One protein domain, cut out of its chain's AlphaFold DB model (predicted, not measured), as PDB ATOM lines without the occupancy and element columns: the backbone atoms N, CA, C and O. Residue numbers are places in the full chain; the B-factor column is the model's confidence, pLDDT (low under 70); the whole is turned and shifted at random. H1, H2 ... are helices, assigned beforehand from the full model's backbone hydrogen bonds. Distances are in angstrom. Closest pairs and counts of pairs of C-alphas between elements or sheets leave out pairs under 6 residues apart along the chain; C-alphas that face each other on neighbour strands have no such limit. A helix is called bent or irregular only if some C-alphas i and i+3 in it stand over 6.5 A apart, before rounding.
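Overview. This is residues 4 to 97 of the 103 residues of an uncharacterized protein of Clostridium diolis (UniProt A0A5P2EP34). A long helix, H4, makes the length of an open, roughly triangular frame: H3 folds back from its first end as a V-shaped helical hairpin, and H1 crosses H4 near its other end. The short helix H2 joins H1 to the open end of the V, and the small helix H5 turns off beyond the far end of H4. The printed part has 94 residues with five named helices, in the order H1, H2, H3, H4, H5, and no named strand; its class is all helix. It is only just loose, close to extended, with a radius of gyration of the C-alphas of 18.3 A, and its elongated outline spans 52 by 31 by 25 A.

Along the chain. H4, the longest helix, takes residues 55 to 89 and measures 50.9 A from first to last C-alpha. It is irregular: C-alphas 56 and 59 are 7.9 A apart. H3, residues 34 to 53, is 28.6 A long. H1, residues 4 to 24, is 30.1 A long and begins at C-alpha 4 at (277.366, 205.900, 212.960). H2 takes residues 26 to 31, over 8.4 A. H5 takes residues 91 to 96, over 10.0 A, and ends at C-alpha 96 at (255.159, 199.613, 234.919).

Arrangement. H4 and H3 form a helical hairpin and run opposite ways at a shallow tilt of 26 degrees. They touch through residues 57 to 61 of H4 and 47 to 51 of H3 alone, and their closest C-alphas are those of Asn 51 and Gln 58, 6.1 A apart. H4 touches H1 with residues 77 to 84 alone; the closest C-alphas, of Ile 14 and Arg 81, are 6.4 A apart. These two helices run opposite ways at a steep tilt of 48 degrees. H2 and H3 only just touch, with 3 pairs of C-alphas within 8 A, and only at the corner by their link; the closest C-alphas are those of Phe 30 and Ile 36, 6.0 A apart. They stand about perpendicular, at 89 degrees. H1 and H2 are near each other, and H4 and H5 meet only through their link. H1 and H3 are apart, and so are H2 and H4. In H1, H2 and H3 every O i to N i+4 pair is within hydrogen-bond range; in H4 28 of 31 are, and in H5 0 of 2, beside 3 of 3 O i to N i+3 pairs.

Size, cuts and confidence. The C-alphas farthest apart, of Asp 56 and Glu 95, are 57.1 A apart. The printed part has no cut, and the four links are tight. Residues 86 to 97, of which 86 to 89 belong to H4 and 91 to 96 to H5, stand free. The mean pLDDT of the printed part is 90.0, that of H5 is 76, and no printed residue is under 70.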
ATOM      1  N   GLU A   4     277.929 205.006 213.980       88.00
ATOM      2  CA  GLU A   4     277.366 205.900 212.960       88.00
ATOM      3  C   GLU A   4     276.525 205.152 211.916       88.00
ATOM      4  O   GLU A   4     275.458 205.626 211.528       88.00
ATOM      5  N   GLU A   5     276.965 203.964 211.494       87.00
ATOM      6  CA  GLU A   5     276.223 203.113 210.555       87.00
ATOM      7  C   GLU A   5     274.928 202.602 211.186       87.00
ATOM      8  O   GLU A   5     273.883 202.636 210.542       87.00
ATOM      9  N   LEU A   6     274.979 202.204 212.463       80.75
ATOM     10  CA  LEU A   6     273.797 201.808 213.228       80.75
ATOM     11  C   LEU A   6     272.800 202.968 213.344       80.75
ATOM     12  O   LEU A   6     271.613 202.790 213.083       80.75
ATOM     13  N   ARG A   7     273.277 204.171 213.687       83.00
ATOM     14  CA  ARG A   7     272.431 205.369 213.787       83.00
ATOM     15  C   ARG A   7     271.770 205.705 212.452       83.00
ATOM     16  O   ARG A   7     270.582 206.015 212.416       83.00
ATOM     17  N   LYS A   8     272.526 205.630 211.354       87.88
ATOM     18  CA  LYS A   8     271.998 205.860 210.005       87.88
ATOM     19  C   LYS A   8     270.945 204.814 209.630       87.88
ATOM     20  O   LYS A   8     269.899 205.185 209.111       87.88
ATOM     21  N   LEU A   9     271.197 203.539 209.925       84.88
ATOM     22  CA  LEU A   9     270.245 202.454 209.689       84.88
ATOM     23  C   LEU A   9     268.930 202.686 210.444       84.88
ATOM     24  O   LEU A   9     267.871 202.621 209.832       84.88
ATOM     25  N   ILE A  10     268.997 203.015 211.739       83.00
ATOM     26  CA  ILE A  10     267.807 203.292 212.559       83.00
ATOM     27  C   ILE A  10     267.019 204.475 211.990       83.00
ATOM     28  O   ILE A  10     265.814 204.361 211.797       83.00
ATOM     29  N   ASN A  11     267.685 205.582 211.654       86.56
ATOM     30  CA  ASN A  11     267.011 206.738 211.060       86.56
ATOM     31  C   ASN A  11     266.320 206.396 209.731       86.56
ATOM     32  O   ASN A  11     265.215 206.870 209.485       86.56
ATOM     33  N   ASN A  12     266.946 205.563 208.895       88.81
ATOM     34  CA  ASN A  12     266.352 205.123 207.635       88.81
ATOM     35  C   ASN A  12     265.129 204.223 207.858       88.81
ATOM     36  O   ASN A  12     264.145 204.374 207.146       88.81
ATOM     37  N   ILE A  13     265.174 203.320 208.846       87.06
ATOM     38  CA  ILE A  13     264.026 202.480 209.222       87.06
ATOM     39  C   ILE A  13     262.865 203.358 209.696       87.06
ATOM     40  O   ILE A  13     261.748 203.191 209.221       87.06
ATOM     41  N   ILE A  14     263.141 204.312 210.591       88.56
ATOM     42  CA  ILE A  14     262.137 205.242 211.124       88.56
ATOM     43  C   ILE A  14     261.489 206.042 209.990       88.56
ATOM     44  O   ILE A  14     260.268 206.124 209.931       88.56
ATOM     45  N   GLY A  15     262.297 206.613 209.089       89.31
ATOM     46  CA  GLY A  15     261.784 207.373 207.948       89.31
ATOM     47  C   GLY A  15     260.936 206.514 207.010       89.31
ATOM     48  O   GLY A  15     259.811 206.885 206.702       89.31
ATOM     49  N   ASN A  16     261.443 205.337 206.630       90.38
ATOM     50  CA  ASN A  16     260.736 204.422 205.737       90.38
ATOM     51  C   ASN A  16     259.397 203.951 206.320       90.38
ATOM     52  O   ASN A  16     258.417 203.872 205.589       90.38
ATOM     53  N   GLU A  17     259.345 203.627 207.617       91.06
ATOM     54  CA  GLU A  17     258.095 203.193 208.250       91.06
ATOM     55  C   GLU A  17     257.091 204.339 208.372       91.06
ATOM     56  O   GLU A  17     255.910 204.130 208.111       91.06
ATOM     57  N   PHE A  18     257.546 205.547 208.720       91.81
ATOM     58  CA  PHE A  18     256.666 206.715 208.754       91.81
ATOM     59  C   PHE A  18     256.022 206.951 207.384       91.81
ATOM     60  O   PHE A  18     254.804 207.054 207.291       91.81
ATOM     61  N   ASP A  19     256.833 206.985 206.323       90.81
ATOM     62  CA  ASP A  19     256.337 207.232 204.968       90.81
ATOM     63  C   ASP A  19     255.393 206.095 204.508       90.81
ATOM     64  O   ASP A  19     254.340 206.366 203.937       90.81
ATOM     65  N   HIS A  20     255.694 204.832 204.844       91.38
ATOM     66  CA  HIS A  20     254.817 203.689 204.558       91.38
ATOM     67  C   HIS A  20     253.464 203.768 205.291       91.38
ATOM     68  O   HIS A  20     252.425 203.465 204.704       91.38
ATOM     69  N   ILE A  21     253.444 204.176 206.564       91.06
ATOM     70  CA  ILE A  21     252.188 204.365 207.304       91.06
ATOM     71  C   ILE A  21     251.355 205.466 206.648       91.06
ATOM     72  O   ILE A  21     250.182 205.227 206.356       91.06
ATOM     73  N   SER A  22     251.956 206.628 206.376       87.38
ATOM     74  CA  SER A  22     251.254 207.757 205.758       87.38
ATOM     75  C   SER A  22     250.716 207.429 204.360       87.38
ATOM     76  O   SER A  22     249.627 207.873 204.012       87.38
ATOM     77  N   GLU A  23     251.420 206.620 203.563       88.25
ATOM     78  CA  GLU A  23     250.975 206.264 202.208       88.25
ATOM     79  C   GLU A  23     249.877 205.184 202.191       88.25
ATOM     80  O   GLU A  23     248.946 205.267 201.389       88.25
ATOM     81  N   PHE A  24     249.965 204.172 203.061       88.00
ATOM     82  CA  PHE A  24     249.164 202.950 202.905       88.00
ATOM     83  C   PHE A  24     248.171 202.657 204.031       88.00
ATOM     84  O   PHE A  24     247.272 201.847 203.817       88.00
ATOM     85  N   LYS A  25     248.323 203.252 205.221       88.31
ATOM     86  CA  LYS A  25     247.518 202.894 206.409       88.31
ATOM     87  C   LYS A  25     246.778 204.064 207.032       88.31
ATOM     88  O   LYS A  25     245.643 203.898 207.462       88.31
ATOM     89  N   GLU A  26     247.404 205.237 207.052       88.44
ATOM     90  CA  GLU A  26     246.910 206.417 207.763       88.44
ATOM     91  C   GLU A  26     245.468 206.748 207.385       88.44
ATOM     92  O   GLU A  26     244.629 206.932 208.259       88.44
ATOM     93  N   LYS A  27     245.156 206.729 206.086       86.62
ATOM     94  CA  LYS A  27     243.802 207.002 205.608       86.62
ATOM     95  C   LYS A  27     242.768 206.016 206.152       86.62
ATOM     96  O   LYS A  27     241.713 206.450 206.592       86.62
ATOM     97  N   GLU A  28     243.052 204.716 206.131       89.19
ATOM     98  CA  GLU A  28     242.122 203.695 206.636       89.19
ATOM     99  C   GLU A  28     241.915 203.835 208.151       89.19
ATOM    100  O   GLU A  28     240.782 203.817 208.638       89.19
ATOM    101  N   ASP A  29     243.002 204.055 208.892       89.50
ATOM    102  CA  ASP A  29     242.952 204.258 210.339       89.50
ATOM    103  C   ASP A  29     242.176 205.539 210.691       89.50
ATOM    104  O   ASP A  29     241.360 205.548 211.615       89.50
ATOM    105  N   PHE A  30     242.362 206.616 209.927       90.31
ATOM    106  CA  PHE A  30     241.666 207.889 210.135       90.31
ATOM    107  C   PHE A  30     240.190 207.788 209.744       90.31
ATOM    108  O   PHE A  30     239.323 208.251 210.486       90.31
ATOM    109  N   ASP A  31     239.883 207.088 208.652       87.00
ATOM    110  CA  ASP A  31     238.521 206.788 208.209       87.00
ATOM    111  C   ASP A  31     237.780 205.829 209.159       87.00
ATOM    112  O   ASP A  31     236.570 205.646 209.029       87.00
ATOM    113  N   SER A  32     238.445 205.221 210.137       90.38
ATOM    114  CA  SER A  32     237.785 204.437 211.191       90.38
ATOM    115  C   SER A  32     237.720 205.163 212.539       90.38
ATOM    116  O   SER A  32     237.093 204.667 213.474       90.38
ATOM    117  N   ASN A  33     238.310 206.359 212.639       93.94
ATOM    118  CA  ASN A  33     238.364 207.146 213.863       93.94
ATOM    119  C   ASN A  33     237.392 208.335 213.813       93.94
ATOM    120  O   ASN A  33     237.669 209.365 213.197       93.94
ATOM    121  N   ASP A  34     236.276 208.216 214.532       94.06
ATOM    122  CA  ASP A  34     235.227 209.245 214.567       94.06
ATOM    123  C   ASP A  34     235.742 210.613 215.040       94.06
ATOM    124  O   ASP A  34     235.351 211.644 214.500       94.06
ATOM    125  N   THR A  35     236.681 210.648 215.993       94.81
ATOM    126  CA  THR A  35     237.257 211.917 216.471       94.81
ATOM    127  C   THR A  35     238.056 212.620 215.375       94.81
ATOM    128  O   THR A  35     237.972 213.841 215.241       94.81
ATOM    129  N   ILE A  36     238.823 211.869 214.581       91.88
ATOM    130  CA  ILE A  36     239.608 212.437 213.479       91.88
ATOM    131  C   ILE A  36     238.681 212.933 212.370       91.88
ATOM    132  O   ILE A  36     238.871 214.048 211.882       91.88
ATOM    133  N   LYS A  37     237.644 212.164 212.023       92.56
ATOM    134  CA  LYS A  37     236.635 212.588 211.044       92.56
ATOM    135  C   LYS A  37     235.948 213.882 211.442       92.56
ATOM    136  O   LYS A  37     235.960 214.831 210.667       92.56
ATOM    137  N   GLU A  38     235.415 213.951 212.662       95.06
ATOM    138  CA  GLU A  38     234.725 215.148 213.150       95.06
ATOM    139  C   GLU A  38     235.635 216.384 213.142       95.06
ATOM    140  O   GLU A  38     235.177 217.500 212.897       95.06
ATOM    141  N   LEU A  39     236.926 216.212 213.443       94.19
ATOM    142  CA  LEU A  39     237.897 217.301 213.372       94.19
ATOM    143  C   LEU A  39     238.172 217.714 211.925       94.19
ATOM    144  O   LEU A  39     238.177 218.910 211.643       94.19
ATOM    145  N   SER A  40     238.356 216.755 211.014       91.38
ATOM    146  CA  SER A  40     238.568 217.034 209.591       91.38
ATOM    147  C   SER A  40     237.378 217.770 208.976       91.38
ATOM    148  O   SER A  40     237.576 218.735 208.243       91.38
ATOM    149  N   GLU A  41     236.150 217.363 209.300       94.69
ATOM    150  CA  GLU A  41     234.929 218.039 208.854       94.69
ATOM    151  C   GLU A  41     234.878 219.483 209.367       94.69
ATOM    152  O   GLU A  41     234.651 220.407 208.592       94.69
ATOM    153  N   LYS A  42     235.184 219.710 210.652       96.62
ATOM    154  CA  LYS A  42     235.228 221.065 211.231       96.62
ATOM    155  C   LYS A  42     236.297 221.951 210.598       96.62
ATOM    156  O   LYS A  42     236.074 223.152 210.470       96.62
ATOM    157  N   VAL A  43     237.456 221.393 210.245       94.88
ATOM    158  CA  VAL A  43     238.509 222.137 209.540       94.88
ATOM    159  C   VAL A  43     238.013 222.560 208.161       94.88
ATOM    160  O   VAL A  43     238.090 223.746 207.842       94.88
ATOM    161  N   ASN A  44     237.424 221.638 207.396       94.69
ATOM    162  CA  ASN A  44     236.868 221.934 206.075       94.69
ATOM    163  C   ASN A  44     235.756 222.992 206.150       94.69
ATOM    164  O   ASN A  44     235.810 223.981 205.427       94.69
ATOM    165  N   ASP A  45     234.829 222.871 207.105       97.88
ATOM    166  CA  ASP A  45     233.769 223.860 207.340       97.88
ATOM    167  C   ASP A  45     234.319 225.270 207.621       97.88
ATOM    168  O   ASP A  45     233.695 226.278 207.280       97.88
ATOM    169  N   VAL A  46     235.453 225.365 208.323       97.44
ATOM    170  CA  VAL A  46     236.109 226.647 208.606       97.44
ATOM    171  C   VAL A  46     236.799 227.183 207.357       97.44
ATOM    172  O   VAL A  46     236.652 228.371 207.073       97.44
ATOM    173  N   LEU A  47     237.505 226.339 206.601       95.94
ATOM    174  CA  LEU A  47     238.153 226.735 205.348       95.94
ATOM    175  C   LEU A  47     237.129 227.225 204.317       95.94
ATOM    176  O   LEU A  47     237.326 228.287 203.731       95.94
ATOM    177  N   ASP A  48     235.999 226.534 204.172       96.06
ATOM    178  CA  ASP A  48     234.913 226.940 203.277       96.06
ATOM    179  C   ASP A  48     234.357 228.316 203.665       96.06
ATOM    180  O   ASP A  48     234.261 229.214 202.828       96.06
ATOM    181  N   LYS A  49     234.095 228.544 204.959       97.50
ATOM    182  CA  LYS A  49     233.658 229.861 205.456       97.50
ATOM    183  C   LYS A  49     234.701 230.949 205.219       97.50
ATOM    184  O   LYS A  49     234.333 232.082 204.916       97.50
ATOM    185  N   LEU A  50     235.990 230.646 205.377       96.69
ATOM    186  CA  LEU A  50     237.057 231.608 205.102       96.69
ATOM    187  C   LEU A  50     237.115 231.953 203.612       96.69
ATOM    188  O   LEU A  50     237.220 233.131 203.277       96.69
ATOM    189  N   ASN A  51     236.968 230.961 202.733       94.19
ATOM    190  CA  ASN A  51     236.934 231.157 201.285       94.19
ATOM    191  C   ASN A  51     235.727 231.996 200.835       94.19
ATOM    192  O   ASN A  51     235.860 232.813 199.924       94.19
ATOM    193  N   GLU A  52     234.567 231.835 201.480       96.44
ATOM    194  CA  GLU A  52     233.377 232.655 201.222       96.44
ATOM    195  C   GLU A  52     233.523 234.096 201.734       96.44
ATOM    196  O   GLU A  52     233.110 235.042 201.061       96.44
ATOM    197  N   LEU A  53     234.097 234.279 202.928       97.44
ATOM    198  CA  LEU A  53     234.236 235.594 203.564       97.44
ATOM    199  C   LEU A  53     235.378 236.426 202.973       97.44
ATOM    200  O   LEU A  53     235.311 237.656 203.001       97.44
ATOM    201  N   LEU A  54     236.429 235.772 202.474       96.62
ATOM    202  CA  LEU A  54     237.664 236.394 201.999       96.62
ATOM    203  C   LEU A  54     238.070 235.843 200.616       96.62
ATOM    204  O   LEU A  54     239.170 235.308 200.468       96.62
ATOM    205  N   PRO A  55     237.225 235.995 199.577       94.31
ATOM    206  CA  PRO A  55     237.480 235.410 198.257       94.31
ATOM    207  C   PRO A  55     238.773 235.925 197.606       94.31
ATOM    208  O   PRO A  55     239.432 235.190 196.880       94.31
ATOM    209  N   ASP A  56     239.186 237.158 197.915       97.88
ATOM    210  CA  ASP A  56     240.432 237.747 197.404       97.88
ATOM    211  C   ASP A  56     241.689 237.268 198.158       97.88
ATOM    212  O   ASP A  56     242.798 237.683 197.827       97.88
ATOM    213  N   GLN A  57     241.536 236.459 199.212       97.62
ATOM    214  CA  GLN A  57     242.632 235.956 200.055       97.62
ATOM    215  C   GLN A  57     242.813 234.437 199.944       97.62
ATOM    216  O   GLN A  57     243.502 233.852 200.777       97.62
ATOM    217  N   GLN A  58     242.220 233.792 198.935       94.69
ATOM    218  CA  GLN A  58     242.310 232.339 198.745       94.69
ATOM    219  C   GLN A  58     243.757 231.834 198.700       94.69
ATOM    220  O   GLN A  58     244.056 230.821 199.325       94.69
ATOM    221  N   ASP A  59     244.668 232.574 198.056       96.69
ATOM    222  CA  ASP A  59     246.092 232.217 198.015       96.69
ATOM    223  C   ASP A  59     246.716 232.175 199.418       96.69
ATOM    224  O   ASP A  59     247.447 231.245 199.746       96.69
ATOM    225  N   LEU A  60     246.393 233.151 200.275       97.88
ATOM    226  CA  LEU A  60     246.911 233.218 201.645       97.88
ATOM    227  C   LEU A  60     246.284 232.144 202.547       97.88
ATOM    228  O   LEU A  60     246.950 231.618 203.436       97.88
ATOM    229  N   ILE A  61     245.005 231.821 202.329       97.25
ATOM    230  CA  ILE A  61     244.316 230.730 203.033       97.25
ATOM    231  C   ILE A  61     244.952 229.387 202.655       97.25
ATOM    232  O   ILE A  61     245.258 228.597 203.545       97.25
ATOM    233  N   GLY A  62     245.207 229.160 201.363       95.69
ATOM    234  CA  GLY A  62     245.913 227.975 200.877       95.69
ATOM    235  C   GLY A  62     247.336 227.884 201.427       95.69
ATOM    236  O   GLY A  62     247.726 226.841 201.939       95.69
ATOM    237  N   GLU A  63     248.088 228.991 201.424       97.62
ATOM    238  CA  GLU A  63     249.433 229.037 202.013       97.62
ATOM    239  C   GLU A  63     249.409 228.689 203.510       97.62
ATOM    240  O   GLU A  63     250.273 227.954 203.992       97.62
ATOM    241  N   LEU A  64     248.416 229.180 204.257       96.12
ATOM    242  CA  LEU A  64     248.260 228.849 205.671       96.12
ATOM    243  C   LEU A  64     247.989 227.353 205.882       96.12
ATOM    244  O   LEU A  64     248.609 226.756 206.765       96.12
ATOM    245  N   ASP A  65     247.084 226.765 205.097       95.00
ATOM    246  CA  ASP A  65     246.745 225.340 205.176       95.00
ATOM    247  C   ASP A  65     247.957 224.456 204.842       95.00
ATOM    248  O   ASP A  65     248.314 223.554 205.608       95.00
ATOM    249  N   ASP A  66     248.684 224.797 203.776       96.25
ATOM    250  CA  ASP A  66     249.914 224.116 203.372       96.25
ATOM    251  C   ASP A  66     251.002 224.216 204.451       96.25
ATOM    252  O   ASP A  66     251.642 223.219 204.807       96.25
ATOM    253  N   LEU A  67     251.239 225.412 205.002       97.88
ATOM    254  CA  LEU A  67     252.242 225.625 206.050       97.88
ATOM    255  C   LEU A  67     251.892 224.854 207.322       97.88
ATOM    256  O   LEU A  67     252.775 224.238 207.931       97.88
ATOM    257  N   TYR A  68     250.623 224.872 207.726       95.19
ATOM    258  CA  TYR A  68     250.177 224.184 208.930       95.19
ATOM    259  C   TYR A  68     250.229 222.663 208.762       95.19
ATOM    260  O   TYR A  68     250.739 221.969 209.645       95.19
ATOM    261  N   SER A  69     249.806 222.147 207.606       92.94
ATOM    262  CA  SER A  69     249.920 220.728 207.255       92.94
ATOM    263  C   SER A  69     251.377 220.267 207.292       92.94
ATOM    264  O   SER A  69     251.712 219.312 207.995       92.94
ATOM    265  N   ASN A  70     252.286 221.011 206.654       95.75
ATOM    266  CA  ASN A  70     253.718 220.709 206.678       95.75
ATOM    267  C   ASN A  70     254.310 220.762 208.094       95.75
ATOM    268  O   ASN A  70     255.128 219.907 208.458       95.75
ATOM    269  N   TYR A  71     253.921 221.745 208.907       96.56
ATOM    270  CA  TYR A  71     254.345 221.832 210.303       96.56
ATOM    271  C   TYR A  71     253.905 220.594 211.099       96.56
ATOM    272  O   TYR A  71     254.739 219.959 211.750       96.56
ATOM    273  N   CYS A  72     252.631 220.209 210.992       93.81
ATOM    274  CA  CYS A  72     252.076 219.026 211.646       93.81
ATOM    275  C   CYS A  72     252.799 217.746 211.210       93.81
ATOM    276  O   CYS A  72     253.242 216.981 212.067       93.81
ATOM    277  N   THR A  73     253.026 217.542 209.908       91.81
ATOM    278  CA  THR A  73     253.781 216.385 209.400       91.81
ATOM    279  C   THR A  73     255.192 216.321 209.990       91.81
ATOM    280  O   THR A  73     255.638 215.260 210.432       91.81
ATOM    281  N   ASN A  74     255.908 217.448 210.049       92.50
ATOM    282  CA  ASN A  74     257.257 217.488 210.622       92.50
ATOM    283  C   ASN A  74     257.257 217.245 212.139       92.50
ATOM    284  O   ASN A  74     258.147 216.558 212.648       92.50
ATOM    285  N   ALA A  75     256.253 217.750 212.858       94.88
ATOM    286  CA  ALA A  75     256.070 217.465 214.277       94.88
ATOM    287  C   ALA A  75     255.805 215.968 214.518       94.88
ATOM    288  O   ALA A  75     256.448 215.368 215.382       94.88
ATOM    289  N   CYS A  76     254.945 215.334 213.714       92.38
ATOM    290  CA  CYS A  76     254.698 213.892 213.770       92.38
ATOM    291  C   CYS A  76     255.982 213.089 213.521       92.38
ATOM    292  O   CYS A  76     256.308 212.202 214.311       92.38
ATOM    293  N   LYS A  77     256.770 213.445 212.494       90.81
ATOM    294  CA  LYS A  77     258.076 212.813 212.214       90.81
ATOM    295  C   LYS A  77     259.039 212.933 213.397       90.81
ATOM    296  O   LYS A  77     259.718 211.964 213.742       90.81
ATOM    297  N   TYR A  78     259.090 214.104 214.033       91.81
ATOM    298  CA  TYR A  78     259.896 214.321 215.232       91.81
ATOM    299  C   TYR A  78     259.453 213.405 216.379       91.81
ATOM    300  O   TYR A  78     260.266 212.628 216.876       91.81
ATOM    301  N   TYR A  79     258.175 213.438 216.768       92.88
ATOM    302  CA  TYR A  79     257.682 212.643 217.897       92.88
ATOM    303  C   TYR A  79     257.764 211.138 217.647       92.88
ATOM    304  O   TYR A  79     258.104 210.396 218.566       92.88
ATOM    305  N   PHE A  80     257.530 210.683 216.415       90.88
ATOM    306  CA  PHE A  80     257.706 209.282 216.041       90.88
ATOM    307  C   PHE A  80     259.161 208.838 216.249       90.88
ATOM    308  O   PHE A  80     259.423 207.831 216.910       90.88
ATOM    309  N   ARG A  81     260.130 209.637 215.778       88.81
ATOM    310  CA  ARG A  81     261.560 209.365 215.984       88.81
ATOM    311  C   ARG A  81     261.942 209.352 217.464       88.81
ATOM    312  O   ARG A  81     262.637 208.433 217.898       88.81
ATOM    313  N   GLU A  82     261.513 210.352 218.231       88.38
ATOM    314  CA  GLU A  82     261.817 210.424 219.665       88.38
ATOM    315  C   GLU A  82     261.152 209.278 220.446       88.38
ATOM    316  O   GLU A  82     261.763 208.729 221.360       88.38
ATOM    317  N   GLY A  83     259.950 208.846 220.049       86.94
ATOM    318  CA  GLY A  83     259.275 207.677 220.614       86.94
ATOM    319  C   GLY A  83     260.058 206.381 220.386       86.94
ATOM    320  O   GLY A  83     260.304 205.631 221.333       86.94
ATOM    321  N   VAL A  84     260.540 206.146 219.159       85.62
ATOM    322  CA  VAL A  84     261.404 204.993 218.845       85.62
ATOM    323  C   VAL A  84     262.719 205.058 219.631       85.62
ATOM    324  O   VAL A  84     263.165 204.052 220.188       85.62
ATOM    325  N   ALA A  85     263.330 206.242 219.735       83.00
ATOM    326  CA  ALA A  85     264.542 206.431 220.527       83.00
ATOM    327  C   ALA A  85     264.302 206.139 222.019       83.00
ATOM    328  O   ALA A  85     265.095 205.426 222.644       83.00
ATOM    329  N   ALA A  86     263.195 206.617 222.592       82.62
ATOM    330  CA  ALA A  86     262.825 206.361 223.981       82.62
ATOM    331  C   ALA A  86     262.651 204.861 224.263       82.62
ATOM    332  O   ALA A  86     263.155 204.379 225.276       82.62
ATOM    333  N   GLY A  87     262.068 204.106 223.324       78.12
ATOM    334  CA  GLY A  87     261.934 202.646 223.405       78.12
ATOM    335  C   GLY A  87     263.256 201.873 223.496       78.12
ATOM    336  O   GLY A  87     263.247 200.690 223.823       78.12
ATOM    337  N   THR A  88     264.397 202.524 223.243       74.62
ATOM    338  CA  THR A  88     265.735 201.908 223.321       74.62
ATOM    339  C   THR A  88     266.659 202.553 224.356       74.62
ATOM    340  O   THR A  88     267.711 201.996 224.663       74.62
ATOM    341  N   THR A  89     266.288 203.712 224.912       75.62
ATOM    342  CA  THR A  89     267.167 204.510 225.789       75.62
ATOM    343  C   THR A  89     266.530 204.901 227.118       75.62
ATOM    344  O   THR A  89     267.228 204.990 228.125       75.62
ATOM    345  N   ASN A  90     265.212 205.096 227.157       75.38
ATOM    346  CA  ASN A  90     264.470 205.457 228.356       75.38
ATOM    347  C   ASN A  90     263.485 204.340 228.705       75.38
ATOM    348  O   ASN A  90     262.283 204.478 228.525       75.38
ATOM    349  N   LEU A  91     264.011 203.229 229.218       77.81
ATOM    350  CA  LEU A  91     263.240 202.023 229.534       77.81
ATOM    351  C   LEU A  91     262.459 202.102 230.854       77.81
ATOM    352  O   LEU A  91     261.907 201.098 231.288       77.81
ATOM    353  N   LYS A  92     262.383 203.274 231.498       76.88
ATOM    354  CA  LYS A  92     261.644 203.442 232.762       76.88
ATOM    355  C   LYS A  92     260.170 203.053 232.636       76.88
ATOM    356  O   LYS A  92     259.609 202.516 233.578       76.88
ATOM    357  N   PHE A  93     259.567 203.237 231.458       75.00
ATOM    358  CA  PHE A  93     258.191 202.791 231.197       75.00
ATOM    359  C   PHE A  93     258.016 201.271 231.347       75.00
ATOM    360  O   PHE A  93     256.908 200.805 231.591       75.00
ATOM    361  N   LEU A  94     259.089 200.481 231.222       76.06
ATOM    362  CA  LEU A  94     259.025 199.036 231.418       76.06
ATOM    363  C   LEU A  94     258.888 198.644 232.896       76.06
ATOM    364  O   LEU A  94     258.434 197.532 233.149       76.06
ATOM    365  N   GLU A  95     259.213 199.518 233.858       75.44
ATOM    366  CA  GLU A  95     258.978 199.261 235.293       75.44
ATOM    367  C   GLU A  95     257.482 199.085 235.600       75.44
ATOM    368  O   GLU A  95     257.104 198.326 236.490       75.44
ATOM    369  N   GLU A  96     256.617 199.734 234.819       73.19
ATOM    370  CA  GLU A  96     255.159 199.613 234.919       73.19
ATOM    371  C   GLU A  96     254.622 198.367 234.195       73.19
ATOM    372  O   GLU A  96     253.461 197.979 234.356       73.19
ATOM    373  N   THR A  97     255.467 197.697 233.408       73.81
ATOM    374  CA  THR A  97     255.106 196.480 232.686       73.81
ATOM    375  C   THR A  97     255.523 195.244 233.486       73.81
ATOM    376  O   THR A  97     256.642 195.143 233.976       73.81
TER     377      THR A  97